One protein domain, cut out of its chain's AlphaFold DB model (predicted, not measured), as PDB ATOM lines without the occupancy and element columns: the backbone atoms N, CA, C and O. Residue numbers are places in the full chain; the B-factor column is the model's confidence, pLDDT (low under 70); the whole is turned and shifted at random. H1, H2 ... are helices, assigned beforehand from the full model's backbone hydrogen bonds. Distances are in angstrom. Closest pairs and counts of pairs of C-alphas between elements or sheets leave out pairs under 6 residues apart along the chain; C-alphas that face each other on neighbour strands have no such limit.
ATOM      1  N   SER A 119     300.355 243.937 167.755       75.50
ATOM      2  CA  SER A 119     300.728 242.518 167.818       75.50
ATOM      3  C   SER A 119     302.102 242.245 167.212       75.50
ATOM      4  O   SER A 119     302.903 241.534 167.816       75.50
ATOM      5  N   ASP A 120     302.391 242.851 166.065       71.25
ATOM      6  CA  ASP A 120     303.601 242.594 165.287       71.25
ATOM      7  C   ASP A 120     304.797 243.253 165.979       71.25
ATOM      8  O   ASP A 120     305.830 242.613 166.180       71.25
ATOM      9  N   LYS A 121     304.601 244.491 166.469       75.75
ATOM     10  CA  LYS A 121     305.543 245.219 167.345       75.75
ATOM     11  C   LYS A 121     305.971 244.385 168.537       75.75
ATOM     12  O   LYS A 121     307.158 244.118 168.725       75.75
ATOM     13  N   LYS A 122     304.989 243.903 169.292       82.00
ATOM     14  CA  LYS A 122     305.227 243.104 170.490       82.00
ATOM     15  C   LYS A 122     305.891 241.763 170.179       82.00
ATOM     16  O   LYS A 122     306.713 241.298 170.963       82.00
ATOM     17  N   CYS A 123     305.548 241.131 169.057       82.12
ATOM     18  CA  CYS A 123     306.193 239.892 168.639       82.12
ATOM     19  C   CYS A 123     307.695 240.096 168.413       82.12
ATOM     20  O   CYS A 123     308.504 239.373 168.989       82.12
ATOM     21  N   MET A 124     308.092 241.096 167.626       82.06
ATOM     22  CA  MET A 124     309.516 241.289 167.327       82.06
ATOM     23  C   MET A 124     310.319 241.743 168.543       82.06
ATOM     24  O   MET A 124     311.466 241.334 168.684       82.06
ATOM     25  N   GLU A 125     309.729 242.520 169.456       82.88
ATOM     26  CA  GLU A 125     310.350 242.809 170.758       82.88
ATOM     27  C   GLU A 125     310.697 241.518 171.510       82.88
ATOM     28  O   GLU A 125     311.818 241.358 171.999       82.88
ATOM     29  N   LYS A 126     309.767 240.558 171.550       87.38
ATOM     30  CA  LYS A 126     310.002 239.262 172.191       87.38
ATOM     31  C   LYS A 126     310.991 238.387 171.431       87.38
ATOM     32  O   LYS A 126     311.815 237.745 172.074       87.38
ATOM     33  N   VAL A 127     310.942 238.363 170.098       87.12
ATOM     34  CA  VAL A 127     311.918 237.635 169.269       87.12
ATOM     35  C   VAL A 127     313.323 238.177 169.526       87.12
ATOM     36  O   VAL A 127     314.240 237.400 169.781       87.12
ATOM     37  N   ASN A 128     313.490 239.502 169.560       84.94
ATOM     38  CA  ASN A 128     314.768 240.145 169.862       84.94
ATOM     39  C   ASN A 128     315.252 239.813 171.283       84.94
ATOM     40  O   ASN A 128     316.426 239.492 171.470       84.94
ATOM     41  N   ALA A 129     314.362 239.820 172.280       86.94
ATOM     42  CA  ALA A 129     314.705 239.417 173.645       86.94
ATOM     43  C   ALA A 129     315.084 237.922 173.742       86.94
ATOM     44  O   ALA A 129     316.031 237.548 174.442       86.94
ATOM     45  N   ALA A 130     314.380 237.052 173.014       88.00
ATOM     46  CA  ALA A 130     314.677 235.625 172.942       88.00
ATOM     47  C   ALA A 130     316.025 235.361 172.248       88.00
ATOM     48  O   ALA A 130     316.809 234.542 172.722       88.00
ATOM     49  N   ALA A 131     316.336 236.107 171.186       86.25
ATOM     50  CA  ALA A 131     317.622 236.060 170.496       86.25
ATOM     51  C   ALA A 131     318.783 236.462 171.413       86.25
ATOM     52  O   ALA A 131     319.755 235.719 171.536       86.25
ATOM     53  N   GLN A 132     318.647 237.583 172.129       85.94
ATOM     54  CA  GLN A 132     319.651 238.057 173.091       85.94
ATOM     55  C   GLN A 132     319.906 237.053 174.223       85.94
ATOM     56  O   GLN A 132     321.039 236.890 174.671       85.94
ATOM     57  N   SER A 133     318.862 236.351 174.668       86.81
ATOM     58  CA  SER A 133     318.960 235.303 175.695       86.81
ATOM     59  C   SER A 133     319.305 233.917 175.139       86.81
ATOM     60  O   SER A 133     319.376 232.956 175.905       86.81
ATOM     61  N   LYS A 134     319.529 233.789 173.823       86.31
ATOM     62  CA  LYS A 134     319.780 232.518 173.119       86.31
ATOM     63  C   LYS A 134     318.678 231.470 173.348       86.31
ATOM     64  O   LYS A 134     318.912 230.264 173.235       86.31
ATOM     65  N   ASN A 135     317.459 231.919 173.644       86.56
ATOM     66  CA  ASN A 135     316.298 231.066 173.859       86.56
ATOM     67  C   ASN A 135     315.613 230.744 172.528       86.56
ATOM     68  O   ASN A 135     314.591 231.313 172.145       86.56
ATOM     69  N   TYR A 136     316.200 229.787 171.829       85.19
ATOM     70  CA  TYR A 136     315.786 229.392 170.493       85.19
ATOM     71  C   TYR A 136     314.361 228.805 170.434       85.19
ATOM     72  O   TYR A 136     313.684 228.951 169.420       85.19
ATOM     73  N   ILE A 137     313.873 228.183 171.516       84.94
ATOM     74  CA  ILE A 137     312.496 227.667 171.597       84.94
ATOM     75  C   ILE A 137     311.506 228.831 171.524       84.94
ATOM     76  O   ILE A 137     310.547 228.779 170.756       84.94
ATOM     77  N   SER A 138     311.768 229.899 172.281       87.94
ATOM     78  CA  SER A 138     310.935 231.101 172.259       87.94
ATOM     79  C   SER A 138     311.006 231.844 170.927       87.94
ATOM     80  O   SER A 138     309.998 232.383 170.489       87.94
ATOM     81  N   ILE A 139     312.151 231.814 170.237       87.19
ATOM     82  CA  ILE A 139     312.251 232.348 168.871       87.19
ATOM     83  C   ILE A 139     311.280 231.614 167.935       87.19
ATOM     84  O   ILE A 139     310.470 232.259 167.274       87.19
ATOM     85  N   VAL A 140     311.305 230.273 167.921       84.25
ATOM     86  CA  VAL A 140     310.383 229.472 167.089       84.25
ATOM     87  C   VAL A 140     308.921 229.733 167.470       84.25
ATOM     88  O   VAL A 140     308.085 229.881 166.583       84.25
ATOM     89  N   GLN A 141     308.612 229.817 168.770       85.25
ATOM     90  CA  GLN A 141     307.265 230.116 169.284       85.25
ATOM     91  C   GLN A 141     306.704 231.423 168.740       85.25
ATOM     92  O   GLN A 141     305.589 231.450 168.226       85.25
ATOM     93  N   GLU A 142     307.461 232.506 168.875       85.50
ATOM     94  CA  GLU A 142     306.973 233.837 168.524       85.50
ATOM     95  C   GLU A 142     306.911 234.028 166.999       85.50
ATOM     96  O   GLU A 142     306.025 234.721 166.510       85.50
ATOM     97  N   LEU A 143     307.769 233.348 166.226       80.62
ATOM     98  CA  LEU A 143     307.715 233.383 164.760       80.62
ATOM     99  C   LEU A 143     306.644 232.469 164.149       80.62
ATOM    100  O   LEU A 143     306.252 232.684 163.001       80.62
ATOM    101  N   GLN A 144     306.137 231.482 164.898       76.06
ATOM    102  CA  GLN A 144     305.179 230.492 164.397       76.06
ATOM    103  C   GLN A 144     303.974 231.087 163.636       76.06
ATOM    104  O   GLN A 144     303.657 230.576 162.558       76.06
ATOM    105  N   PRO A 145     303.320 232.168 164.113       72.12
ATOM    106  CA  PRO A 145     302.178 232.771 163.423       72.12
ATOM    107  C   PRO A 145     302.506 233.326 162.028       72.12
ATOM    108  O   PRO A 145     301.620 233.406 161.180       72.12
ATOM    109  N   PHE A 146     303.765 233.694 161.774       68.19
ATOM    110  CA  PHE A 146     304.192 234.343 160.531       68.19
ATOM    111  C   PHE A 146     304.526 233.348 159.419       68.19
ATOM    112  O   PHE A 146     304.592 233.743 158.259       68.19
ATOM    113  N   TYR A 147     304.698 232.061 159.735       62.06
ATOM    114  CA  TYR A 147     305.058 231.047 158.739       62.06
ATOM    115  C   TYR A 147     303.917 230.664 157.792       62.06
ATOM    116  O   TYR A 147     304.183 230.145 156.714       62.06
ATOM    117  N   ASN A 148     302.668 230.955 158.163       50.97
ATOM    118  CA  ASN A 148     301.506 230.841 157.274       50.97
ATOM    119  C   ASN A 148     301.116 232.193 156.645       50.97
ATOM    120  O   ASN A 148     300.073 232.293 156.000       50.97
ATOM    121  N   GLY A 149     301.910 233.242 156.882       48.59
ATOM    122  CA  GLY A 149     301.705 234.581 156.340       48.59
ATOM    123  C   GLY A 149     302.677 234.895 155.204       48.59
ATOM    124  O   GLY A 149     303.741 234.296 155.083       48.59
ATOM    125  N   SER A 150     302.349 235.913 154.408       44.31
ATOM    126  CA  SER A 150     303.140 236.367 153.252       44.31
ATOM    127  C   SER A 150     304.515 236.963 153.598       44.31
ATOM    128  O   SER A 150     305.221 237.428 152.709       44.31
ATOM    129  N   VAL A 151     304.905 236.991 154.878       51.22
ATOM    130  CA  VAL A 151     306.114 237.680 155.362       51.22
ATOM    131  C   VAL A 151     307.398 236.999 154.876       51.22
ATOM    132  O   VAL A 151     308.381 237.682 154.602       51.22
ATOM    133  N   PHE A 152     307.388 235.671 154.721       49.47
ATOM    134  CA  PHE A 152     308.556 234.908 154.254       49.47
ATOM    135  C   PHE A 152     308.458 234.436 152.798       49.47
ATOM    136  O   PHE A 152     309.490 234.140 152.196       49.47
ATOM    137  N   ASP A 153     307.256 234.416 152.214       46.56
ATOM    138  CA  ASP A 153     307.042 233.986 150.824       46.56
ATOM    139  C   ASP A 153     307.594 234.982 149.782       46.56
ATOM    140  O   ASP A 153     307.827 234.593 148.642       46.56
ATOM    141  N   ASP A 154     307.878 236.234 150.165       49.62
ATOM    142  CA  ASP A 154     308.376 237.295 149.262       49.62
ATOM    143  C   ASP A 154     309.867 237.649 149.482       49.62
ATOM    144  O   ASP A 154     310.383 238.676 149.034       49.62
ATOM    145  N   CYS A 155     310.615 236.811 150.209       56.84
ATOM    146  CA  CYS A 155     312.026 237.087 150.475       56.84
ATOM    147  C   CYS A 155     312.920 236.635 149.308       56.84
ATOM    148  O   CYS A 155     313.488 235.543 149.298       56.84
ATOM    149  N   ARG A 156     313.110 237.531 148.338       64.62
ATOM    150  CA  ARG A 156     313.848 237.312 147.075       64.62
ATOM    151  C   ARG A 156     315.315 236.896 147.220       64.62
ATOM    152  O   ARG A 156     315.905 236.412 146.261       64.62
ATOM    153  N   GLY A 157     315.905 237.001 148.415       72.50
ATOM    154  CA  GLY A 157     317.201 236.381 148.718       72.50
ATOM    155  C   GLY A 157     317.172 234.845 148.654       72.50
ATOM    156  O   GLY A 157     318.225 234.216 148.550       72.50
ATOM    157  N   SER A 158     315.979 234.239 148.655       78.75
ATOM    158  CA  SER A 158     315.773 232.793 148.562       78.75
ATOM    159  C   SER A 158     316.444 232.165 147.344       78.75
ATOM    160  O   SER A 158     317.089 231.126 147.468       78.75
ATOM    161  N   ILE A 159     316.379 232.818 146.178       78.62
ATOM    162  CA  ILE A 159     316.984 232.276 144.957       78.62
ATOM    163  C   ILE A 159     318.515 232.238 145.025       78.62
ATOM    164  O   ILE A 159     319.120 231.281 144.543       78.62
ATOM    165  N   ILE A 160     319.148 233.226 145.677       83.56
ATOM    166  CA  ILE A 160     320.599 233.218 145.914       83.56
ATOM    167  C   ILE A 160     320.958 232.052 146.825       83.56
ATOM    168  O   ILE A 160     321.909 231.334 146.540       83.56
ATOM    169  N   ILE A 161     320.187 231.841 147.892       87.75
ATOM    170  CA  ILE A 161     320.424 230.757 148.846       87.75
ATOM    171  C   ILE A 161     320.287 229.396 148.164       87.75
ATOM    172  O   ILE A 161     321.178 228.565 148.309       87.75
ATOM    173  N   LYS A 162     319.220 229.175 147.386       85.38
ATOM    174  CA  LYS A 162     319.021 227.936 146.616       85.38
ATOM    175  C   LYS A 162     320.149 227.710 145.609       85.38
ATOM    176  O   LYS A 162     320.637 226.593 145.467       85.38
ATOM    177  N   CYS A 163     320.581 228.769 144.921       83.69
ATOM    178  CA  CYS A 163     321.686 228.687 143.971       83.69
ATOM    179  C   CYS A 163     323.004 228.351 144.681       83.69
ATOM    180  O   CYS A 163     323.684 227.419 144.261       83.69
ATOM    181  N   LEU A 164     323.318 229.037 145.787       88.19
ATOM    182  CA  LEU A 164     324.506 228.782 146.600       88.19
ATOM    183  C   LEU A 164     324.498 227.366 147.176       88.19
ATOM    184  O   LEU A 164     325.499 226.674 147.079       88.19
ATOM    185  N   TRP A 165     323.366 226.903 147.705       90.62
ATOM    186  CA  TRP A 165     323.208 225.541 148.217       90.62
ATOM    187  C   TRP A 165     323.593 224.484 147.182       90.62
ATOM    188  O   TRP A 165     324.294 223.523 147.489       90.62
ATOM    189  N   ALA A 166     323.183 224.688 145.935       84.44
ATOM    190  CA  ALA A 166     323.406 223.717 144.883       84.44
ATOM    191  C   ALA A 166     324.807 223.795 144.231       84.44
ATOM    192  O   ALA A 166     325.193 222.843 143.556       84.44
ATOM    193  N   ILE A 167     325.588 224.865 144.454       82.81
ATOM    194  CA  ILE A 167     326.977 224.985 143.956       82.81
ATOM    195  C   ILE A 167     328.052 224.869 145.050       82.81
ATOM    196  O   ILE A 167     329.130 224.350 144.783       82.81
ATOM    197  N   ASP A 168     327.769 225.339 146.265       86.62
ATOM    198  CA  ASP A 168     328.634 225.271 147.443       86.62
ATOM    199  C   ASP A 168     327.800 225.257 148.737       86.62
ATOM    200  O   ASP A 168     327.678 226.237 149.482       86.62
ATOM    201  N   LYS A 169     327.236 224.085 149.042       89.56
ATOM    202  CA  LYS A 169     326.489 223.867 150.287       89.56
ATOM    203  C   LYS A 169     327.311 224.114 151.553       89.56
ATOM    204  O   LYS A 169     326.721 224.415 152.590       89.56
ATOM    205  N   ARG A 170     328.647 223.971 151.511       90.56
ATOM    206  CA  ARG A 170     329.485 224.087 152.717       90.56
ATOM    207  C   ARG A 170     329.411 225.494 153.280       90.56
ATOM    208  O   ARG A 170     329.207 225.632 154.478       90.56
ATOM    209  N   LYS A 171     329.429 226.515 152.421       91.12
ATOM    210  CA  LYS A 171     329.265 227.912 152.835       91.12
ATOM    211  C   LYS A 171     327.981 228.150 153.638       91.12
ATOM    212  O   LYS A 171     328.014 228.832 154.662       91.12
ATOM    213  N   ILE A 172     326.857 227.579 153.200       93.12
ATOM    214  CA  ILE A 172     325.574 227.687 153.912       93.12
ATOM    215  C   ILE A 172     325.624 226.941 155.248       93.12
ATOM    216  O   ILE A 172     325.207 227.491 156.265       93.12
ATOM    217  N   ILE A 173     326.143 225.711 155.269       93.75
ATOM    218  CA  ILE A 173     326.262 224.926 156.505       93.75
ATOM    219  C   ILE A 173     327.177 225.623 157.518       93.75
ATOM    220  O   ILE A 173     326.804 225.758 158.683       93.75
ATOM    221  N   ASP A 174     328.324 226.138 157.080       92.56
ATOM    222  CA  ASP A 174     329.243 226.902 157.921       92.56
ATOM    223  C   ASP A 174     328.575 228.171 158.453       92.56
ATOM    224  O   ASP A 174     328.732 228.508 159.627       92.56
ATOM    225  N   TYR A 175     327.780 228.857 157.626       92.38
ATOM    226  CA  TYR A 175     326.983 229.992 158.075       92.38
ATOM    227  C   TYR A 175     325.980 229.585 159.167       92.38
ATOM    228  O   TYR A 175     325.927 230.235 160.212       92.38
ATOM    229  N   LEU A 176     325.221 228.505 158.970       93.38
ATOM    230  CA  LEU A 176     324.232 228.024 159.942       93.38
ATOM    231  C   LEU A 176     324.871 227.586 161.270       93.38
ATOM    232  O   LEU A 176     324.315 227.859 162.333       93.38
ATOM    233  N   ASN A 177     326.035 226.939 161.213       90.69
ATOM    234  CA  ASN A 177     326.708 226.375 162.383       90.69
ATOM    235  C   ASN A 177     327.481 227.414 163.207       90.69
ATOM    236  O   ASN A 177     327.587 227.263 164.426       90.69
ATOM    237  N   ASN A 178     328.031 228.446 162.557       88.19
ATOM    238  CA  ASN A 178     328.959 229.386 163.196       88.19
ATOM    239  C   ASN A 178     328.334 230.731 163.587       88.19
ATOM    240  O   ASN A 178     328.980 231.510 164.287       88.19
ATOM    241  N   ASN A 179     327.106 231.027 163.155       84.38
ATOM    242  CA  ASN A 179     326.446 232.293 163.470       84.38
ATOM    243  C   ASN A 179     325.404 232.133 164.581       84.38
ATOM    244  O   ASN A 179     324.737 231.105 164.704       84.38
ATOM    245  N   GLU A 180     325.236 233.190 165.377       84.12
ATOM    246  CA  GLU A 180     324.067 233.318 166.244       84.12
ATOM    247  C   GLU A 180     322.793 233.473 165.399       84.12
ATOM    248  O   GLU A 180     322.838 233.759 164.196       84.12
ATOM    249  N   TRP A 181     321.637 233.250 166.022       87.88
ATOM    250  CA  TRP A 181     320.356 233.365 165.335       87.88
ATOM    251  C   TRP A 181     320.164 234.759 164.710       87.88
ATOM    252  O   TRP A 181     320.429 235.776 165.351       87.88
ATOM    253  N   THR A 182     319.666 234.805 163.468       85.62
ATOM    254  CA  THR A 182     319.341 236.040 162.730       85.62
ATOM    255  C   THR A 182     318.158 235.829 161.777       85.62
ATOM    256  O   THR A 182     317.876 234.706 161.362       85.62
ATOM    257  N   PHE A 183     317.523 236.908 161.306       81.00
ATOM    258  CA  PHE A 183     316.523 236.813 160.229       81.00
ATOM    259  C   PHE A 183     317.084 236.247 158.926       81.00
ATOM    260  O   PHE A 183     316.385 235.543 158.202       81.00
ATOM    261  N   LYS A 184     318.362 236.503 158.631       85.19
ATOM    262  CA  LYS A 184     319.035 235.883 157.486       85.19
ATOM    263  C   LYS A 184     319.127 234.363 157.651       85.19
ATOM    264  O   LYS A 184     318.942 233.653 156.670       85.19
ATOM    265  N   MET A 185     319.340 233.857 158.871       89.50
ATOM    266  CA  MET A 185     319.262 232.418 159.161       89.50
ATOM    267  C   MET A 185     317.852 231.860 158.911       89.50
ATOM    268  O   MET A 185     317.734 230.814 158.280       89.50
ATOM    269  N   GLU A 186     316.795 232.574 159.313       86.56
ATOM    270  CA  GLU A 186     315.416 232.178 158.985       86.56
ATOM    271  C   GLU A 186     315.158 232.120 157.484       86.56
ATOM    272  O   GLU A 186     314.597 231.140 156.995       86.56
ATOM    273  N   LEU A 187     315.613 233.129 156.740       84.69
ATOM    274  CA  LEU A 187     315.497 233.122 155.289       84.69
ATOM    275  C   LEU A 187     316.221 231.921 154.678       84.69
ATOM    276  O   LEU A 187     315.668 231.269 153.794       84.69
ATOM    277  N   VAL A 188     317.433 231.612 155.149       90.38
ATOM    278  CA  VAL A 188     318.191 230.437 154.696       90.38
ATOM    279  C   VAL A 188     317.394 229.157 154.909       90.38
ATOM    280  O   VAL A 188     317.176 228.410 153.959       90.38
ATOM    281  N   LEU A 189     316.912 228.935 156.130       91.38
ATOM    282  CA  LEU A 189     316.196 227.716 156.496       91.38
ATOM    283  C   LEU A 189     314.866 227.585 155.742       91.38
ATOM    284  O   LEU A 189     314.548 226.504 155.259       91.38
ATOM    285  N   PHE A 190     314.113 228.676 155.583       86.75
ATOM    286  CA  PHE A 190     312.852 228.665 154.837       86.75
ATOM    287  C   PHE A 190     313.066 228.441 153.334       86.75
ATOM    288  O   PHE A 190     312.315 227.701 152.698       86.75
ATOM    289  N   SER A 191     314.118 229.037 152.765       85.94
ATOM    290  CA  SER A 191     314.461 228.885 151.344       85.94
ATOM    291  C   SER A 191     314.853 227.460 150.975       85.94
ATOM    292  O   SER A 191     314.643 227.050 149.836       85.94
ATOM    293  N   LEU A 192     315.400 226.729 151.946       90.56
ATOM    294  CA  LEU A 192     315.879 225.356 151.823       90.56
ATOM    295  C   LEU A 192     314.977 224.362 152.569       90.56
ATOM    296  O   LEU A 192     315.424 223.288 152.964       90.56
ATOM    297  N   LYS A 193     313.698 224.700 152.784       88.56
ATOM    298  CA  LYS A 193     312.754 223.835 153.511       88.56
ATOM    299  C   LYS A 193     312.594 222.450 152.879       88.56
ATOM    300  O   LYS A 193     312.433 221.474 153.600       88.56
ATOM    301  N   GLU A 194     312.684 222.360 151.551       87.88
ATOM    302  CA  GLU A 194     312.630 221.091 150.810       87.88
ATOM    303  C   GLU A 194     313.910 220.249 151.003       87.88
ATOM    304  O   GLU A 194     313.869 219.026 150.907       87.88
ATOM    305  N   ASP A 195     315.027 220.891 151.362       91.00
ATOM    306  CA  ASP A 195     316.326 220.280 151.674       91.00
ATOM    307  C   ASP A 195     316.523 220.049 153.187       91.00
ATOM    308  O   ASP A 195     317.634 219.786 153.655       91.00
ATOM    309  N   ALA A 196     315.449 220.129 153.985       92.44
ATOM    310  CA  ALA A 196     315.508 220.017 155.444       92.44
ATOM    311  C   ALA A 196     316.244 218.757 155.930       92.44
ATOM    312  O   ALA A 196     316.936 218.804 156.947       92.44
ATOM    313  N   LYS A 197     316.135 217.649 155.182       91.31
ATOM    314  CA  LYS A 197     316.830 216.384 155.459       91.31
ATOM    315  C   LYS A 197     318.343 216.582 155.598       91.31
ATOM    316  O   LYS A 197     318.923 216.228 156.624       91.31
ATOM    317  N   ASP A 198     318.950 217.195 154.591       91.69
ATOM    318  CA  ASP A 198     320.393 217.418 154.515       91.69
ATOM    319  C   ASP A 198     320.848 218.436 155.565       91.69
ATOM    320  O   ASP A 198     321.894 218.262 156.193       91.69
ATOM    321  N   ILE A 199     320.040 219.473 155.815       94.50
ATOM    322  CA  ILE A 199     320.333 220.475 156.848       94.50
ATOM    323  C   ILE A 199     320.374 219.828 158.231       94.50
ATOM    324  O   ILE A 199     321.314 220.080 158.984       94.50
ATOM    325  N   ILE A 200     319.398 218.981 158.576       93.25
ATOM    326  CA  ILE A 200     319.381 218.281 159.868       93.25
ATOM    327  C   ILE A 200     320.673 217.480 160.027       93.25
ATOM    328  O   ILE A 200     321.391 217.695 160.998       93.25
ATOM    329  N   GLN A 201     321.020 216.635 159.053       90.31
ATOM    330  CA  GLN A 201     322.210 215.778 159.121       90.31
ATOM    331  C   GLN A 201     323.514 216.565 159.335       90.31
ATOM    332  O   GLN A 201     324.403 216.107 160.047       90.31
ATOM    333  N   GLN A 202     323.625 217.756 158.745       92.12
ATOM    334  CA  GLN A 202     324.834 218.584 158.807       92.12
ATOM    335  C   GLN A 202     324.892 219.518 160.030       92.12
ATOM    336  O   GLN A 202     325.964 220.019 160.371       92.12
ATOM    337  N   THR A 203     323.756 219.785 160.683       91.88
ATOM    338  CA  THR A 203     323.660 220.786 161.767       91.88
ATOM    339  C   THR A 203     323.287 220.192 163.125       91.88
ATOM    340  O   THR A 203     323.383 220.885 164.139       91.88
ATOM    341  N   LEU A 204     322.919 218.906 163.177       87.69
ATOM    342  CA  LEU A 204     322.422 218.231 164.379       87.69
ATOM    343  C   LEU A 204     323.368 218.318 165.581       87.69
ATOM    344  O   LEU A 204     322.931 218.482 166.718       87.69
ATOM    345  N   HIS A 205     324.669 218.213 165.323       83.50
ATOM    346  CA  HIS A 205     325.717 218.228 166.347       83.50
ATOM    347  C   HIS A 205     326.444 219.572 166.434       83.50
ATOM    348  O   HIS A 205     327.518 219.660 167.029       83.50
ATOM    349  N   SER A 206     325.893 220.617 165.815       83.38
ATOM    350  CA  SER A 206     326.496 221.943 165.849       83.38
ATOM    351  C   SER A 206     326.291 222.632 167.203       83.38
ATOM    352  O   SER A 206     325.415 222.277 167.995       83.38
ATOM    353  N   ASN A 207     327.101 223.663 167.463       75.12
ATOM    354  CA  ASN A 207     326.985 224.477 168.676       75.12
ATOM    355  C   ASN A 207     325.645 225.233 168.740       75.12
ATOM    356  O   ASN A 207     325.142 225.520 169.828       75.12
ATOM    357  N   SER A 208     325.058 225.548 167.582       80.56
ATOM    358  CA  SER A 208     323.747 226.179 167.482       80.56
ATOM    359  C   SER A 208     322.661 225.115 167.357       80.56
ATOM    360  O   SER A 208     322.533 224.430 166.352       80.56
ATOM    361  N   ARG A 209     321.805 224.995 168.373       84.81
ATOM    362  CA  ARG A 209     320.678 224.044 168.341       84.81
ATOM    363  C   ARG A 209     319.575 224.439 167.358       84.81
ATOM    364  O   ARG A 209     318.743 223.612 166.997       84.81
ATOM    365  N   TYR A 210     319.539 225.706 166.962       89.00
ATOM    366  CA  TYR A 210     318.410 226.276 166.246       89.00
ATOM    367  C   TYR A 210     318.211 225.725 164.823       89.00
ATOM    368  O   TYR A 210     317.086 225.306 164.540       89.00
ATOM    369  N   PRO A 211     319.236 225.657 163.941       92.38
ATOM    370  CA  PRO A 211     319.053 225.204 162.562       92.38
ATOM    371  C   PRO A 211     318.447 223.803 162.473       92.38
ATOM    372  O   PRO A 211     317.470 223.608 161.756       92.38
ATOM    373  N   ALA A 212     318.959 222.855 163.264       91.88
ATOM    374  CA  ALA A 212     318.466 221.484 163.281       91.88
ATOM    375  C   ALA A 212     317.020 221.389 163.791       91.88
ATOM    376  O   ALA A 212     316.200 220.689 163.201       91.88
ATOM    377  N   VAL A 213     316.677 222.123 164.857       90.69
ATOM    378  CA  VAL A 213     315.304 222.172 165.390       90.69
ATOM    379  C   VAL A 213     314.341 222.777 164.373       90.69
ATOM    380  O   VAL A 213     313.262 222.231 164.144       90.69
ATOM    381  N   ARG A 214     314.726 223.882 163.731       89.31
ATOM    382  CA  ARG A 214     313.887 224.544 162.733       89.31
ATOM    383  C   ARG A 214     313.701 223.674 161.490       89.31
ATOM    384  O   ARG A 214     312.568 223.527 161.034       89.31
ATOM    385  N   ALA A 215     314.777 223.065 160.991       92.56
ATOM    386  CA  ALA A 215     314.740 222.143 159.860       92.56
ATOM    387  C   ALA A 215     313.912 220.887 160.169       92.56
ATOM    388  O   ALA A 215     313.173 220.428 159.304       92.56
ATOM    389  N   MET A 216     313.938 220.379 161.409       93.19
ATOM    390  CA  MET A 216     313.071 219.271 161.823       93.19
ATOM    391  C   MET A 216     311.581 219.609 161.679       93.19
ATOM    392  O   MET A 216     310.807 218.756 161.257       93.19
ATOM    393  N   GLY A 217     311.177 220.855 161.952       90.69
ATOM    394  CA  GLY A 217     309.802 221.302 161.703       90.69
ATOM    395  C   GLY A 217     309.407 221.175 160.226       90.69
ATOM    396  O   GLY A 217     308.396 220.554 159.913       90.69
ATOM    397  N   PHE A 218     310.250 221.668 159.313       90.81
ATOM    398  CA  PHE A 218     310.010 221.519 157.870       90.81
ATOM    399  C   PHE A 218     310.016 220.058 157.428       90.81
ATOM    400  O   PHE A 218     309.183 219.647 156.625       90.81
ATOM    401  N   PHE A 219     310.924 219.254 157.976       93.31
ATOM    402  CA  PHE A 219     310.973 217.830 157.686       93.31
ATOM    403  C   PHE A 219     309.673 217.125 158.096       93.31
ATOM    404  O   PHE A 219     309.153 216.342 157.309       93.31
ATOM    405  N   ILE A 220     309.097 217.440 159.260       92.88
ATOM    406  CA  ILE A 220     307.797 216.895 159.685       92.88
ATOM    407  C   ILE A 220     306.685 217.289 158.702       92.88
ATOM    408  O   ILE A 220     305.917 216.424 158.282       92.88
ATOM    409  N   ASP A 221     306.643 218.548 158.256       89.12
ATOM    410  CA  ASP A 221     305.669 218.999 157.249       89.12
ATOM    411  C   ASP A 221     305.814 218.250 155.911       89.12
ATOM    412  O   ASP A 221     304.821 217.958 155.238       89.12
ATOM    413  N   LEU A 222     307.047 217.924 155.510       89.62
ATOM    414  CA  LEU A 222     307.318 217.103 154.327       89.62
ATOM    415  C   LEU A 222     306.902 215.647 154.539       89.62
ATOM    416  O   LEU A 222     306.319 215.042 153.636       89.62
ATOM    417  N   LEU A 223     307.163 215.087 155.723       90.88
ATOM    418  CA  LEU A 223     306.759 213.728 156.066       90.88
ATOM    419  C   LEU A 223     305.242 213.564 155.998       90.88
ATOM    420  O   LEU A 223     304.781 212.560 155.467       90.88
ATOM    421  N   GLU A 224     304.455 214.529 156.476       89.50
ATOM    422  CA  GLU A 224     302.985 214.456 156.426       89.50
ATOM    423  C   GLU A 224     302.427 214.421 154.994       89.50
ATOM    424  O   GLU A 224     301.332 213.909 154.769       89.50
ATOM    425  N   LYS A 225     303.187 214.897 154.002       87.75
ATOM    426  CA  LYS A 225     302.804 214.840 152.581       87.75
ATOM    427  C   LYS A 225     303.193 213.520 151.902       87.75
ATOM    428  O   LYS A 225     302.815 213.301 150.749       87.75
ATOM    429  N   LYS A 226     303.959 212.650 152.570       83.56
ATOM    430  CA  LYS A 226     304.450 211.387 151.999       83.56
ATOM    431  C   LYS A 226     303.457 210.237 152.170       83.56
ATOM    432  O   LYS A 226     302.840 210.064 153.217       83.56
ATOM    433  N   ASP A 227     303.389 209.389 151.142       80.50
ATOM    434  CA  ASP A 227     302.723 208.083 151.190       80.50
ATOM    435  C   ASP A 227     303.774 206.985 151.401       80.50
ATOM    436  O   ASP A 227     304.396 206.505 150.450       80.50
ATOM    437  N   PHE A 228     303.954 206.555 152.653       76.31
ATOM    438  CA  PHE A 228     304.953 205.548 153.035       76.31
ATOM    439  C   PHE A 228     304.751 204.173 152.394       76.31
ATOM    440  O   PHE A 228     305.635 203.322 152.482       76.31
ATOM    441  N   ARG A 229     303.616 203.919 151.731       69.62
ATOM    442  CA  ARG A 229     303.419 202.687 150.949       69.62
ATOM    443  C   ARG A 229     304.276 202.656 149.688       69.62
ATOM    444  O   ARG A 229     304.494 201.580 149.140       69.62
ATOM    445  N   LYS A 230     304.730 203.822 149.222       75.25
ATOM    446  CA  LYS A 230     305.536 203.985 148.006       75.25
ATOM    447  C   LYS A 230     307.029 204.147 148.294       75.25
ATOM    448  O   LYS A 230     307.818 204.146 147.357       75.25
ATOM    449  N   GLU A 231     307.405 204.284 149.562       78.56
ATOM    450  CA  GLU A 231     308.791 204.493 149.977       78.56
ATOM    451  C   GLU A 231     309.555 203.166 150.073       78.56
ATOM    452  O   GLU A 231     308.999 202.121 150.429       78.56
ATOM    453  N   THR A 232     310.849 203.201 149.753       80.69
ATOM    454  CA  THR A 232     311.721 202.028 149.874       80.69
ATOM    455  C   THR A 232     312.054 201.756 151.341       80.69
ATOM    456  O   THR A 232     311.989 202.642 152.194       80.69
ATOM    457  N   LYS A 233     312.439 200.512 151.658       82.38
ATOM    458  CA  LYS A 233     312.882 200.162 153.018       82.38
ATOM    459  C   LYS A 233     314.084 201.003 153.459       82.38
ATOM    460  O   LYS A 233     314.109 201.438 154.604       82.38
ATOM    461  N   ASP A 234     315.022 201.255 152.550       85.38
ATOM    462  CA  ASP A 234     316.234 202.023 152.838       85.38
ATOM    463  C   ASP A 234     315.907 203.481 153.182       85.38
ATOM    464  O   ASP A 234     316.421 204.015 154.161       85.38
ATOM    465  N   GLU A 235     314.981 204.109 152.452       85.38
ATOM    466  CA  GLU A 235     314.592 205.497 152.723       85.38
ATOM    467  C   GLU A 235     313.868 205.630 154.075       85.38
ATOM    468  O   GLU A 235     314.126 206.562 154.837       85.38
ATOM    469  N   VAL A 236     313.027 204.650 154.433       87.50
ATOM    470  CA  VAL A 236     312.387 204.589 155.758       87.50
ATOM    471  C   VAL A 236     313.422 204.458 156.880       87.50
ATOM    472  O   VAL A 236     313.264 205.098 157.922       87.50
ATOM    473  N   LEU A 237     314.480 203.664 156.684       89.12
ATOM    474  CA  LEU A 237     315.563 203.528 157.663       89.12
ATOM    475  C   LEU A 237     316.323 204.843 157.849       89.12
ATOM    476  O   LEU A 237     316.560 205.226 158.993       89.12
ATOM    477  N   ILE A 238     316.609 205.573 156.765       89.50
ATOM    478  CA  ILE A 238     317.253 206.892 156.844       89.50
ATOM    479  C   ILE A 238     316.396 207.866 157.668       89.50
ATOM    480  O   ILE A 238     316.913 208.566 158.537       89.50
ATOM    481  N   TYR A 239     315.077 207.894 157.454       91.69
ATOM    482  CA  TYR A 239     314.195 208.738 158.269       91.69
ATOM    483  C   TYR A 239     314.180 208.320 159.740       91.69
ATOM    484  O   TYR A 239     314.164 209.180 160.622       91.69
ATOM    485  N   CYS A 240     314.215 207.015 160.016       92.38
ATOM    486  CA  CYS A 240     314.292 206.511 161.384       92.38
ATOM    487  C   CYS A 240     315.607 206.912 162.067       92.38
ATOM    488  O   CYS A 240     315.586 207.343 163.218       92.38
ATOM    489  N   GLU A 241     316.744 206.813 161.375       91.56
ATOM    490  CA  GLU A 241     318.040 207.267 161.894       91.56
ATOM    491  C   GLU A 241     318.009 208.751 162.255       91.56
ATOM    492  O   GLU A 241     318.366 209.114 163.375       91.56
ATOM    493  N   MET A 242     317.472 209.594 161.374       91.31
ATOM    494  CA  MET A 242     317.352 211.027 161.638       91.31
ATOM    495  C   MET A 242     316.453 211.344 162.836       91.31
ATOM    496  O   MET A 242     316.799 212.192 163.659       91.31
ATOM    497  N   ILE A 243     315.298 210.677 162.951       93.94
ATOM    498  CA  ILE A 243     314.394 210.857 164.095       93.94
ATOM    499  C   ILE A 243     315.080 210.406 165.384       93.94
ATOM    500  O   ILE A 243     315.018 211.119 166.385       93.94
ATOM    501  N   LYS A 244     315.770 209.260 165.364       94.06
ATOM    502  CA  LYS A 244     316.547 208.757 166.501       94.06
ATOM    503  C   LYS A 244     317.608 209.767 166.930       94.06
ATOM    504  O   LYS A 244     317.616 210.171 168.093       94.06
ATOM    505  N   ASP A 245     318.451 210.222 166.009       92.25
ATOM    506  CA  ASP A 245     319.548 211.135 166.333       92.25
ATOM    507  C   ASP A 245     319.022 212.490 166.839       92.25
ATOM    508  O   ASP A 245     319.565 213.055 167.795       92.25
ATOM    509  N   PHE A 246     317.912 212.986 166.279       92.50
ATOM    510  CA  PHE A 246     317.248 214.194 166.765       92.50
ATOM    511  C   PHE A 246     316.674 214.026 168.168       92.50
ATOM    512  O   PHE A 246     316.944 214.844 169.049       92.50
ATOM    513  N   VAL A 247     315.931 212.946 168.416       91.94
ATOM    514  CA  VAL A 247     315.392 212.670 169.751       91.94
ATOM    515  C   VAL A 247     316.528 212.555 170.767       91.94
ATOM    516  O   VAL A 247     316.403 213.044 171.886       91.94
ATOM    517  N   TYR A 248     317.661 211.969 170.381       91.12
ATOM    518  CA  TYR A 248     318.795 211.768 171.283       91.12
ATOM    519  C   TYR A 248     319.520 213.071 171.588       91.12
ATOM    520  O   TYR A 248     319.943 213.265 172.726       91.12
ATOM    521  N   SER A 249     319.638 213.951 170.598       89.12
ATOM    522  CA  SER A 249     320.333 215.233 170.728       89.12
ATOM    523  C   SER A 249     319.506 216.278 171.485       89.12
ATOM    524  O   SER A 249     320.069 217.188 172.094       89.12
ATOM    525  N   TYR A 250     318.173 216.149 171.470       87.44
ATOM    526  CA  TYR A 250     317.262 217.173 171.989       87.44
ATOM    527  C   TYR A 250     316.286 216.694 173.067       87.44
ATOM    528  O   TYR A 250     315.408 217.475 173.431       87.44
ATOM    529  N   CYS A 251     316.428 215.475 173.606       84.50
ATOM    530  CA  CYS A 251     315.455 214.852 174.522       84.50
ATOM    531  C   CYS A 251     314.924 215.788 175.618       84.50
ATOM    532  O   CYS A 251     313.711 215.888 175.800       84.50
ATOM    533  N   ASP A 252     315.807 216.547 176.268       82.44
ATOM    534  CA  ASP A 252     315.453 217.431 177.388       82.44
ATOM    535  C   ASP A 252     314.582 218.623 176.956       82.44
ATOM    536  O   ASP A 252     313.763 219.128 177.724       82.44
ATOM    537  N   ALA A 253     314.730 219.066 175.707       82.31
ATOM    538  CA  ALA A 253     314.006 220.198 175.133       82.31
ATOM    539  C   ALA A 253     312.738 219.780 174.368       82.31
ATOM    540  O   ALA A 253     311.880 220.625 174.097       82.31
ATOM    541  N   LEU A 254     312.589 218.494 174.019       82.62
ATOM    542  CA  LEU A 254     311.497 218.023 173.159       82.62
ATOM    543  C   LEU A 254     310.111 218.297 173.747       82.62
ATOM    544  O   LEU A 254     309.174 218.544 172.992       82.62
ATOM    545  N   ASN A 255     309.967 218.328 175.074       79.88
ATOM    546  CA  ASN A 255     308.689 218.668 175.700       79.88
ATOM    547  C   ASN A 255     308.205 220.082 175.349       79.88
ATOM    548  O   ASN A 255     307.010 220.263 175.125       79.88
ATOM    549  N   GLY A 256     309.113 221.057 175.256       79.06
ATOM    550  CA  GLY A 256     308.788 222.416 174.814       79.06
ATOM    551  C   GLY A 256     308.625 222.532 173.296       79.06
ATOM    552  O   GLY A 256     307.905 223.403 172.815       79.06
ATOM    553  N   LEU A 257     309.262 221.634 172.538       83.44
ATOM    554  CA  LEU A 257     309.268 221.653 171.075       83.44
ATOM    555  C   LEU A 257     308.120 220.866 170.437       83.44
ATOM    556  O   LEU A 257     307.727 221.184 169.321       83.44
ATOM    557  N   LYS A 258     307.555 219.855 171.103       85.94
ATOM    558  CA  LYS A 258     306.637 218.895 170.462       85.94
ATOM    559  C   LYS A 258     305.382 219.517 169.854       85.94
ATOM    560  O   LYS A 258     304.937 219.063 168.807       85.94
ATOM    561  N   ILE A 259     304.822 220.548 170.488       82.38
ATOM    562  CA  ILE A 259     303.654 221.266 169.954       82.38
ATOM    563  C   ILE A 259     304.089 222.164 168.791       82.38
ATOM    564  O   ILE A 259     303.425 222.207 167.760       82.38
ATOM    565  N   LEU A 260     305.237 222.831 168.930       82.75
ATOM    566  CA  LEU A 260     305.775 223.753 167.927       82.75
ATOM    567  C   LEU A 260     306.148 223.066 166.625       82.75
ATOM    568  O   LEU A 260     305.853 223.575 165.552       82.75
ATOM    569  N   LEU A 261     306.783 221.903 166.734       86.81
ATOM    570  CA  LEU A 261     307.204 221.096 165.597       86.81
ATOM    571  C   LEU A 261     306.062 220.238 165.031       86.81
ATOM    572  O   LEU A 261     306.287 219.481 164.098       86.81
ATOM    573  N   GLY A 262     304.858 220.283 165.614       86.12
ATOM    574  CA  GLY A 262     303.727 219.456 165.182       86.12
ATOM    575  C   GLY A 262     303.830 217.969 165.554       86.12
ATOM    576  O   GLY A 262     302.955 217.187 165.184       86.12
ATOM    577  N   ILE A 263     304.835 217.558 166.338       90.62
ATOM    578  CA  ILE A 263     305.028 216.168 166.799       90.62
ATOM    579  C   ILE A 263     303.789 215.651 167.543       90.62
ATOM    580  O   ILE A 263     303.436 214.484 167.402       90.62
ATOM    581  N   SER A 264     303.084 216.497 168.301       87.50
ATOM    582  CA  SER A 264     301.894 216.086 169.068       87.50
ATOM    583  C   SER A 264     300.721 215.595 168.210       87.50
ATOM    584  O   SER A 264     299.828 214.903 168.711       87.50
ATOM    585  N   ILE A 265     300.703 215.946 166.924       88.19
ATOM    586  CA  ILE A 265     299.600 215.650 166.000       88.19
ATOM    587  C   ILE A 265     300.040 214.925 164.723       88.19
ATOM    588  O   ILE A 265     299.197 214.310 164.073       88.19
ATOM    589  N   SER A 266     301.328 214.966 164.377       90.62
ATOM    590  CA  SER A 266     301.877 214.358 163.163       90.62
ATOM    591  C   SER A 266     301.701 212.838 163.172       90.62
ATOM    592  O   SER A 266     302.179 212.143 164.068       90.62
ATOM    593  N   LYS A 267     301.025 212.298 162.159       90.19
ATOM    594  CA  LYS A 267     300.799 210.853 162.033       90.19
ATOM    595  C   LYS A 267     302.075 210.147 161.592       90.19
ATOM    596  O   LYS A 267     302.479 209.146 162.179       90.19
ATOM    597  N   ASN A 268     302.731 210.694 160.577       91.75
ATOM    598  CA  ASN A 268     303.852 210.058 159.906       91.75
ATOM    599  C   ASN A 268     305.133 210.106 160.743       91.75
ATOM    600  O   ASN A 268     305.858 209.112 160.806       91.75
ATOM    601  N   PHE A 269     305.379 211.206 161.461       93.62
ATOM    602  CA  PHE A 269     306.484 211.267 162.417       93.62
ATOM    603  C   PHE A 269     306.311 210.229 163.529       93.62
ATOM    604  O   PHE A 269     307.234 209.473 163.818       93.62
ATOM    605  N   ASN A 270     305.117 210.145 164.127       92.38
ATOM    606  CA  ASN A 270     304.866 209.200 165.216       92.38
ATOM    607  C   ASN A 270     304.907 207.747 164.746       92.38
ATOM    608  O   ASN A 270     305.432 206.897 165.460       92.38
ATOM    609  N   TYR A 271     304.447 207.466 163.527       91.25
ATOM    610  CA  TYR A 271     304.626 206.166 162.891       91.25
ATOM    611  C   TYR A 271     306.102 205.763 162.783       91.25
ATOM    612  O   TYR A 271     306.486 204.668 163.199       91.25
ATOM    613  N   LEU A 272     306.955 206.660 162.283       93.25
ATOM    614  CA  LEU A 272     308.393 206.411 162.215       93.25
ATOM    615  C   LEU A 272     309.034 206.315 163.605       93.25
ATOM    616  O   LEU A 272     309.906 205.475 163.804       93.25
ATOM    617  N   ALA A 273     308.584 207.097 164.588       93.44
ATOM    618  CA  ALA A 273     309.042 206.977 165.972       93.44
ATOM    619  C   ALA A 273     308.683 205.606 166.581       93.44
ATOM    620  O   ALA A 273     309.491 205.016 167.298       93.44
ATOM    621  N   GLY A 274     307.512 205.056 166.246       91.44
ATOM    622  CA  GLY A 274     307.131 203.687 166.599       91.44
ATOM    623  C   GLY A 274     308.083 202.653 165.998       91.44
ATOM    624  O   GLY A 274     308.573 201.776 166.705       91.44
ATOM    625  N   LEU A 275     308.422 202.802 164.713       91.06
ATOM    626  CA  LEU A 275     309.429 201.961 164.059       91.06
ATOM    627  C   LEU A 275     310.803 202.101 164.734       91.06
ATOM    628  O   LEU A 275     311.436 201.087 165.028       91.06
ATOM    629  N   CYS A 276     311.235 203.323 165.054       93.62
ATOM    630  CA  CYS A 276     312.491 203.585 165.764       93.62
ATOM    631  C   CYS A 276     312.560 202.828 167.090       93.62
ATOM    632  O   CYS A 276     313.582 202.217 167.379       93.62
ATOM    633  N   ALA A 277     311.472 202.810 167.863       91.50
ATOM    634  CA  ALA A 277     311.409 202.096 169.137       91.50
ATOM    635  C   ALA A 277     311.600 200.572 169.001       91.50
ATOM    636  O   ALA A 277     312.036 199.935 169.955       91.50
ATOM    637  N   THR A 278     311.326 199.987 167.829       88.62
ATOM    638  CA  THR A 278     311.613 198.563 167.564       88.62
ATOM    639  C   THR A 278     313.014 198.298 167.039       88.62
ATOM    640  O   THR A 278     313.564 197.227 167.277       88.62
ATOM    641  N   ILE A 279     313.585 199.256 166.309       89.69
ATOM    642  CA  ILE A 279     314.916 199.132 165.706       89.69
ATOM    643  C   ILE A 279     315.998 199.436 166.754       89.69
ATOM    644  O   ILE A 279     317.035 198.777 166.792       89.69
ATOM    645  N   TYR A 280     315.742 200.412 167.626       90.56
ATOM    646  CA  TYR A 280     316.684 200.942 168.606       90.56
ATOM    647  C   TYR A 280     316.127 200.760 170.022       90.56
ATOM    648  O   TYR A 280     315.262 201.509 170.473       90.56
ATOM    649  N   ASN A 281     316.643 199.761 170.745       83.38
ATOM    650  CA  ASN A 281     316.141 199.374 172.072       83.38
ATOM    651  C   ASN A 281     316.173 200.511 173.116       83.38
ATOM    652  O   ASN A 281     315.389 200.506 174.060       83.38
ATOM    653  N   ASP A 282     317.079 201.478 172.972       88.88
ATOM    654  CA  ASP A 282     317.239 202.622 173.874       88.88
ATOM    655  C   ASP A 282     316.417 203.858 173.456       88.88
ATOM    656  O   ASP A 282     316.375 204.849 174.191       88.88
ATOM    657  N   PHE A 283     315.712 203.799 172.321       92.06
ATOM    658  CA  PHE A 283     314.913 204.919 171.821       92.06
ATOM    659  C   PHE A 283     313.636 205.123 172.630       92.06
ATOM    660  O   PHE A 283     313.300 206.255 172.984       92.06
ATOM    661  N   LEU A 284     312.937 204.033 172.958       88.31
ATOM    662  CA  LEU A 284     311.655 204.101 173.653       88.31
ATOM    663  C   LEU A 284     311.749 204.894 174.974       88.31
ATOM    664  O   LEU A 284     310.986 205.850 175.110       88.31
ATOM    665  N   PRO A 285     312.701 204.629 175.895       86.69
ATOM    666  CA  PRO A 285     312.861 205.427 177.115       86.69
ATOM    667  C   PRO A 285     313.004 206.937 176.887       86.69
ATOM    668  O   PRO A 285     312.499 207.724 177.683       86.69
ATOM    669  N   LYS A 286     313.660 207.348 175.795       88.06
ATOM    670  CA  LYS A 286     313.864 208.762 175.444       88.06
ATOM    671  C   LYS A 286     312.635 209.400 174.798       88.06
ATOM    672  O   LYS A 286     312.445 210.606 174.924       88.06
ATOM    673  N   TYR A 287     311.805 208.606 174.122       88.44
ATOM    674  CA  TYR A 287     310.592 209.079 173.450       88.44
ATOM    675  C   TYR A 287     309.346 209.056 174.350       88.44
ATOM    676  O   TYR A 287     308.443 209.874 174.167       88.44
ATOM    677  N   LEU A 288     309.303 208.175 175.358       82.31
ATOM    678  CA  LEU A 288     308.200 208.058 176.326       82.31
ATOM    679  C   LEU A 288     307.733 209.405 176.912       82.31
ATOM    680  O   LEU A 288     306.517 209.614 176.962       82.31
ATOM    681  N   PRO A 289     308.624 210.356 177.273       80.75
ATOM    682  CA  PRO A 289     308.205 211.667 177.763       80.75
ATOM    683  C   PRO A 289     307.289 212.457 176.839       80.75
ATOM    684  O   PRO A 289     306.484 213.258 177.312       80.75
ATOM    685  N   LEU A 290     307.364 212.204 175.535       79.44
ATOM    686  CA  LEU A 290     306.539 212.875 174.543       79.44
ATOM    687  C   LEU A 290     305.175 212.216 174.390       79.44
ATOM    688  O   LEU A 290     304.195 212.938 174.218       79.44
ATOM    689  N   ILE A 291     305.106 210.885 174.524       75.00
ATOM    690  CA  ILE A 291     303.907 210.071 174.262       75.00
ATOM    691  C   ILE A 291     302.686 210.546 175.058       75.00
ATOM    692  O   ILE A 291     301.572 210.531 174.536       75.00
ATOM    693  N   LYS A 292     302.885 210.994 176.303       70.38
ATOM    694  CA  LYS A 292     301.800 211.425 177.201       70.38
ATOM    695  C   LYS A 292     300.912 212.517 176.593       70.38
ATOM    696  O   LYS A 292     299.696 212.455 176.739       70.38
ATOM    697  N   ASP A 293     301.523 213.493 175.930       72.25
ATOM    698  CA  ASP A 293     300.831 214.698 175.457       72.25
ATOM    699  C   ASP A 293     300.598 214.667 173.937       72.25
ATOM    700  O   ASP A 293     300.344 215.696 173.307       72.25
ATOM    701  N   LEU A 294     300.719 213.485 173.331       79.75
ATOM    702  CA  LEU A 294     300.327 213.258 171.949       79.75
ATOM    703  C   LEU A 294     298.801 213.144 171.846       79.75
ATOM    704  O   LEU A 294     298.129 212.603 172.726       79.75
ATOM    705  N   SER A 295     298.256 213.589 170.719       80.44
ATOM    706  CA  SER A 295     296.865 213.309 170.359       80.44
ATOM    707  C   SER A 295     296.607 211.800 170.232       80.44
ATOM    708  O   SER A 295     297.520 211.029 169.932       80.44
ATOM    709  N   ASP A 296     295.354 211.369 170.406       77.12
ATOM    710  CA  ASP A 296     294.956 209.955 170.250       77.12
ATOM    711  C   ASP A 296     295.413 209.382 168.905       77.12
ATOM    712  O   ASP A 296     295.946 208.281 168.839       77.12
ATOM    713  N   ASN A 297     295.278 210.170 167.833       80.00
ATOM    714  CA  ASN A 297     295.691 209.760 166.496       80.00
ATOM    715  C   ASN A 297     297.217 209.591 166.407       80.00
ATOM    716  O   ASN A 297     297.688 208.600 165.863       80.00
ATOM    717  N   ALA A 298     298.004 210.520 166.953       84.81
ATOM    718  CA  ALA A 298     299.463 210.398 166.962       84.81
ATOM    719  C   ALA A 298     299.928 209.148 167.733       84.81
ATOM    720  O   ALA A 298     300.808 208.423 167.269       84.81
ATOM    721  N   ARG A 299     299.286 208.845 168.869       85.19
ATOM    722  CA  ARG A 299     299.536 207.619 169.646       85.19
ATOM    723  C   ARG A 299     299.171 206.353 168.872       85.19
ATOM    724  O   ARG A 299     299.929 205.389 168.897       85.19
ATOM    725  N   GLU A 300     298.064 206.382 168.136       81.56
ATOM    726  CA  GLU A 300     297.641 205.283 167.263       81.56
ATOM    727  C   GLU A 300     298.685 204.971 166.187       81.56
ATOM    728  O   GLU A 300     299.107 203.825 166.027       81.56
ATOM    729  N   PHE A 301     299.179 206.000 165.496       85.31
ATOM    730  CA  PHE A 301     300.219 205.828 164.486       85.31
ATOM    731  C   PHE A 301     301.545 205.350 165.082       85.31
ATOM    732  O   PHE A 301     302.189 204.490 164.479       85.31
ATOM    733  N   PHE A 302     301.920 205.821 166.276       89.19
ATOM    734  CA  PHE A 302     303.058 205.269 167.014       89.19
ATOM    735  C   PHE A 302     302.901 203.764 167.264       89.19
ATOM    736  O   PHE A 302     303.798 202.992 166.921       89.19
ATOM    737  N   SER A 303     301.748 203.330 167.782       84.56
ATOM    738  CA  SER A 303     301.457 201.908 167.999       84.56
ATOM    739  C   SER A 303     301.557 201.096 166.713       84.56
ATOM    740  O   SER A 303     302.165 200.028 166.718       84.56
ATOM    741  N   TYR A 304     301.021 201.596 165.596       82.81
ATOM    742  CA  TYR A 304     301.128 200.911 164.305       82.81
ATOM    743  C   TYR A 304     302.569 200.796 163.810       82.81
ATOM    744  O   TYR A 304     302.957 199.750 163.287       82.81
ATOM    745  N   GLY A 305     303.359 201.858 163.962       86.75
ATOM    746  CA  GLY A 305     304.778 201.848 163.629       86.75
ATOM    747  C   GLY A 305     305.534 200.796 164.430       86.75
ATOM    748  O   GLY A 305     306.260 199.986 163.860       86.75
ATOM    749  N   TYR A 306     305.290 200.759 165.740       88.56
ATOM    750  CA  TYR A 306     305.909 199.800 166.646       88.56
ATOM    751  C   TYR A 306     305.498 198.357 166.312       88.56
ATOM    752  O   TYR A 306     306.328 197.486 166.066       88.56
ATOM    753  N   LEU A 307     304.200 198.079 166.220       83.69
ATOM    754  CA  LEU A 307     303.698 196.716 166.025       83.69
ATOM    755  C   LEU A 307     304.088 196.091 164.680       83.69
ATOM    756  O   LEU A 307     304.096 194.870 164.567       83.69
ATOM    757  N   ARG A 308     304.439 196.901 163.673       81.88
ATOM    758  CA  ARG A 308     304.846 196.406 162.351       81.88
ATOM    759  C   ARG A 308     306.117 195.552 162.386       81.88
ATOM    760  O   ARG A 308     306.234 194.635 161.579       81.88
ATOM    761  N   ASN A 309     307.062 195.874 163.269       79.44
ATOM    762  CA  ASN A 309     308.380 195.230 163.315       79.44
ATOM    763  C   ASN A 309     308.696 194.573 164.665       79.44
ATOM    764  O   ASN A 309     309.684 193.846 164.766       79.44
ATOM    765  N   ALA A 310     307.892 194.818 165.702       83.62
ATOM    766  CA  ALA A 310     308.113 194.224 167.011       83.62
ATOM    767  C   ALA A 310     307.813 192.715 166.999       83.62
ATOM    768  O   ALA A 310     306.784 192.269 166.489       83.62
ATOM    769  N   ASN A 311     308.701 191.930 167.606       83.38
ATOM    770  CA  ASN A 311     308.423 190.534 167.931       83.38
ATOM    771  C   ASN A 311     307.662 190.431 169.266       83.38
ATOM    772  O   ASN A 311     307.509 191.417 169.990       83.38
ATOM    773  N   GLU A 312     307.181 189.231 169.596       80.00
ATOM    774  CA  GLU A 312     306.409 189.008 170.822       80.00
ATOM    775  C   GLU A 312     307.193 189.405 172.084       80.00
ATOM    776  O   GLU A 312     306.644 190.092 172.944       80.00
ATOM    777  N   ASP A 313     308.485 189.080 172.167       79.50
ATOM    778  CA  ASP A 313     309.327 189.423 173.323       79.50
ATOM    779  C   ASP A 313     309.466 190.941 173.531       79.50
ATOM    780  O   ASP A 313     309.369 191.431 174.660       79.50
ATOM    781  N   ALA A 314     309.668 191.704 172.451       81.94
ATOM    782  CA  ALA A 314     309.749 193.162 172.494       81.94
ATOM    783  C   ALA A 314     308.412 193.773 172.923       81.94
ATOM    784  O   ALA A 314     308.385 194.590 173.840       81.94
ATOM    785  N   ILE A 315     307.302 193.303 172.341       83.06
ATOM    786  CA  ILE A 315     305.944 193.707 172.728       83.06
ATOM    787  C   ILE A 315     305.712 193.439 174.220       83.06
ATOM    788  O   ILE A 315     305.239 194.317 174.939       83.06
ATOM    789  N   ALA A 316     306.064 192.250 174.715       77.12
ATOM    790  CA  ALA A 316     305.901 191.907 176.123       77.12
ATOM    791  C   ALA A 316     306.677 192.867 177.029       77.12
ATOM    792  O   ALA A 316     306.120 193.384 177.994       77.12
ATOM    793  N   ARG A 317     307.948 193.127 176.719       77.94
ATOM    794  CA  ARG A 317     308.811 194.015 177.507       77.94
ATOM    795  C   ARG A 317     308.311 195.462 177.487       77.94
ATOM    796  O   ARG A 317     308.158 196.080 178.540       77.94
ATOM    797  N   ASP A 318     308.053 195.996 176.301       82.81
ATOM    798  CA  ASP A 318     307.883 197.433 176.093       82.81
ATOM    799  C   ASP A 318     306.458 197.909 176.387       82.81
ATOM    800  O   ASP A 318     306.281 199.018 176.894       82.81
ATOM    801  N   SER A 319     305.437 197.069 176.178       75.56
ATOM    802  CA  SER A 319     304.058 197.422 176.533       75.56
ATOM    803  C   SER A 319     303.898 197.687 178.032       75.56
ATOM    804  O   SER A 319     303.186 198.619 178.407       75.56
ATOM    805  N   TRP A 320     304.595 196.941 178.902       73.06
ATOM    806  CA  TRP A 320     304.596 197.218 180.346       73.06
ATOM    807  C   TRP A 320     305.334 198.514 180.692       73.06
ATOM    808  O   TRP A 320     304.895 199.239 181.583       73.06
ATOM    809  N   ILE A 321     306.422 198.835 179.986       78.12
ATOM    810  CA  ILE A 321     307.161 200.092 180.173       78.12
ATOM    811  C   ILE A 321     306.271 201.282 179.800       78.12
ATOM    812  O   ILE A 321     306.115 202.207 180.597       78.12
ATOM    813  N   ILE A 322     305.636 201.232 178.627       73.94
ATOM    814  CA  ILE A 322     304.713 202.266 178.145       73.94
ATOM    815  C   ILE A 322     303.537 202.423 179.111       73.94
ATOM    816  O   ILE A 322     303.175 203.540 179.474       73.94
ATOM    817  N   MET A 323     302.983 201.308 179.590       70.50
ATOM    818  CA  MET A 323     301.881 201.311 180.547       70.50
ATOM    819  C   MET A 323     302.282 201.898 181.909       70.50
ATOM    820  O   MET A 323     301.515 202.667 182.484       70.50
ATOM    821  N   ASN A 324     303.465 201.570 182.433       70.69
ATOM    822  CA  ASN A 324     303.954 202.139 183.692       70.69
ATOM    823  C   ASN A 324     304.232 203.639 183.556       70.69
ATOM    824  O   ASN A 324     303.829 204.415 184.418       70.69
ATOM    825  N   TYR A 325     304.830 204.060 182.440       71.38
ATOM    826  CA  TYR A 325     305.020 205.477 182.146       71.38
ATOM    827  C   TYR A 325     303.674 206.216 182.088       71.38
ATOM    828  O   TYR A 325     303.501 207.277 182.686       71.38
ATOM    829  N   TRP A 326     302.681 205.618 181.430       62.72
ATOM    830  CA  TRP A 326     301.329 206.160 181.365       62.72
ATOM    831  C   TRP A 326     300.673 206.243 182.751       62.72
ATOM    832  O   TRP A 326     300.123 207.290 183.098       62.72
ATOM    833  N   ARG A 327     300.807 205.191 183.573       58.78
ATOM    834  CA  ARG A 327     300.298 205.124 184.953       58.78
ATOM    835  C   ARG A 327     300.815 206.265 185.820       58.78
ATOM    836  O   ARG A 327     300.031 206.873 186.541       58.78
ATOM    837  N   ASP A 328     302.114 206.529 185.767       58.81
ATOM    838  CA  ASP A 328     302.769 207.441 186.707       58.81
ATOM    839  C   ASP A 328     302.610 208.918 186.285       58.81
ATOM    840  O   ASP A 328     302.859 209.836 187.064       58.81
ATOM    841  N   SER A 329     302.130 209.170 185.062       52.09
ATOM    842  CA  SER A 329     302.134 210.492 184.434       52.09
ATOM    843  C   SER A 329     300.876 211.353 184.641       52.09
ATOM    844  O   SER A 329     300.734 212.369 183.967       52.09
ATOM    845  N   SER A 330     299.981 211.019 185.578       45.62
ATOM    846  CA  SER A 330     298.848 211.873 186.001       45.62
ATOM    847  C   SER A 330     297.986 212.430 184.849       45.62
ATOM    848  O   SER A 330     297.752 213.639 184.752       45.62
ATOM    849  N   ILE A 331     297.520 211.576 183.937       45.66
ATOM    850  CA  ILE A 331     296.425 211.962 183.036       45.66
ATOM    851  C   ILE A 331     295.147 212.040 183.868       45.66
ATOM    852  O   ILE A 331     294.885 211.163 184.684       45.66
TER     853      ILE A 331
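Overview. This is residues 119 to 331 of the 473 residues of an uncharacterized protein of Fibrobacter sp. UWB7 (UniProt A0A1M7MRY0). Two groups of short, mostly crossed helices sit one beyond the other, H1 to H6 at one end of the longest axis and H8 to H13 at the other, with H7 in the middle running from the first group to the second. H10 is the core of the second group, with H8, H11 and H12 packed round it, while H1 and H13 lie farthest out at the two ends. The printed part has 213 residues with thirteen named helices, H1 to H13 in chain order, and no named strand; its class is all helix. It is compact, with a radius of gyration of the C-alphas of 18.2 A and spans of 54 by 39 by 29 A.

Along the chain. H1, residues 119 to 132, begins at C-alpha 119 (300.728, 242.518, 167.818) and is 20.1 A long. H2 holds residues 136 to 148, H3 158 to 167, H4 169 to 178, H5 183 to 191 and H6 193 to 203. H7, residues 210 to 224, is 21.8 A long, and H8, residues 233 to 250, is 25.9 A. H9 holds residues 254 to 257, H10 267 to 279, H11 283 to 291 and H12 296 to 309. H13, residues 312 to 328, is 24.6 A long and ends at C-alpha 328 (302.769, 207.441, 186.707).

Arrangement. H1 and H2 form a helical hairpin at a shallow tilt of 32 degrees, with C-alphas of Val 127 and Ile 139 closest at 5.3 A; H1 is apart from H3 to H13. H3 touches H4, closest at the C-alphas of Trp 165 and Ile 172, 6.5 A. H6 and H7 form a helical hairpin, with the C-alphas of Ile 200 and Ala 212 closest at 4.8 A. H7 touches H5 with residues 211 to 215 alone, closest at the C-alphas of Leu 189 and Ala 215, 6.7 A. H7 touches H10, the hub, with residues 220 to 224 alone, about perpendicular at 75 degrees, closest at the C-alphas of Glu 224 and Asn 268, 5.7 A. H8 touches H10 with residues 236 to 244 alone, about perpendicular at 89 degrees, and the C-alphas of Cys 240 and Cys 276 are closest at 5.6 A. H9 and H11 only just touch, with 3 pairs of C-alphas within 8 A, closest at Asn 255 and Leu 290, 6.3 A. H10 and H11 form a helical hairpin, closest at the C-alphas of Ala 277 and Leu 284, 4.9 A. H10 touches H12, with the C-alphas of Gly 274 and Tyr 306 closest at 4.1 A. H13 is close to but not clearly touching H11, with the C-alphas of Leu 288 and Ile 322 closest at 7.0 A. Every O i to N i+4 pair is within hydrogen-bond range in H1, H3, H4, H5, H7, H8 and H10; the counts are 5 of 9 in H2, 5 of 7 in H6, 9 of 10 in H12, 11 of 13 in H13, and 2 of 5 in H11, where 4 of 6 O i to N i+3 pairs are in range, while H9 is too short for an O i to N i+4 pair.

Size, cuts and confidence. The C-alphas of Lys 121 and Glu 312, the two farthest apart, are 56.3 A apart. The printed part has no cut and no long link. Residues 229 to 235, of which 233 to 235 belong to H8, stand free. Mean pLDDT of the printed part is 83.1; it is under 70 at residues 146 to 156, 229 and 326 to 331.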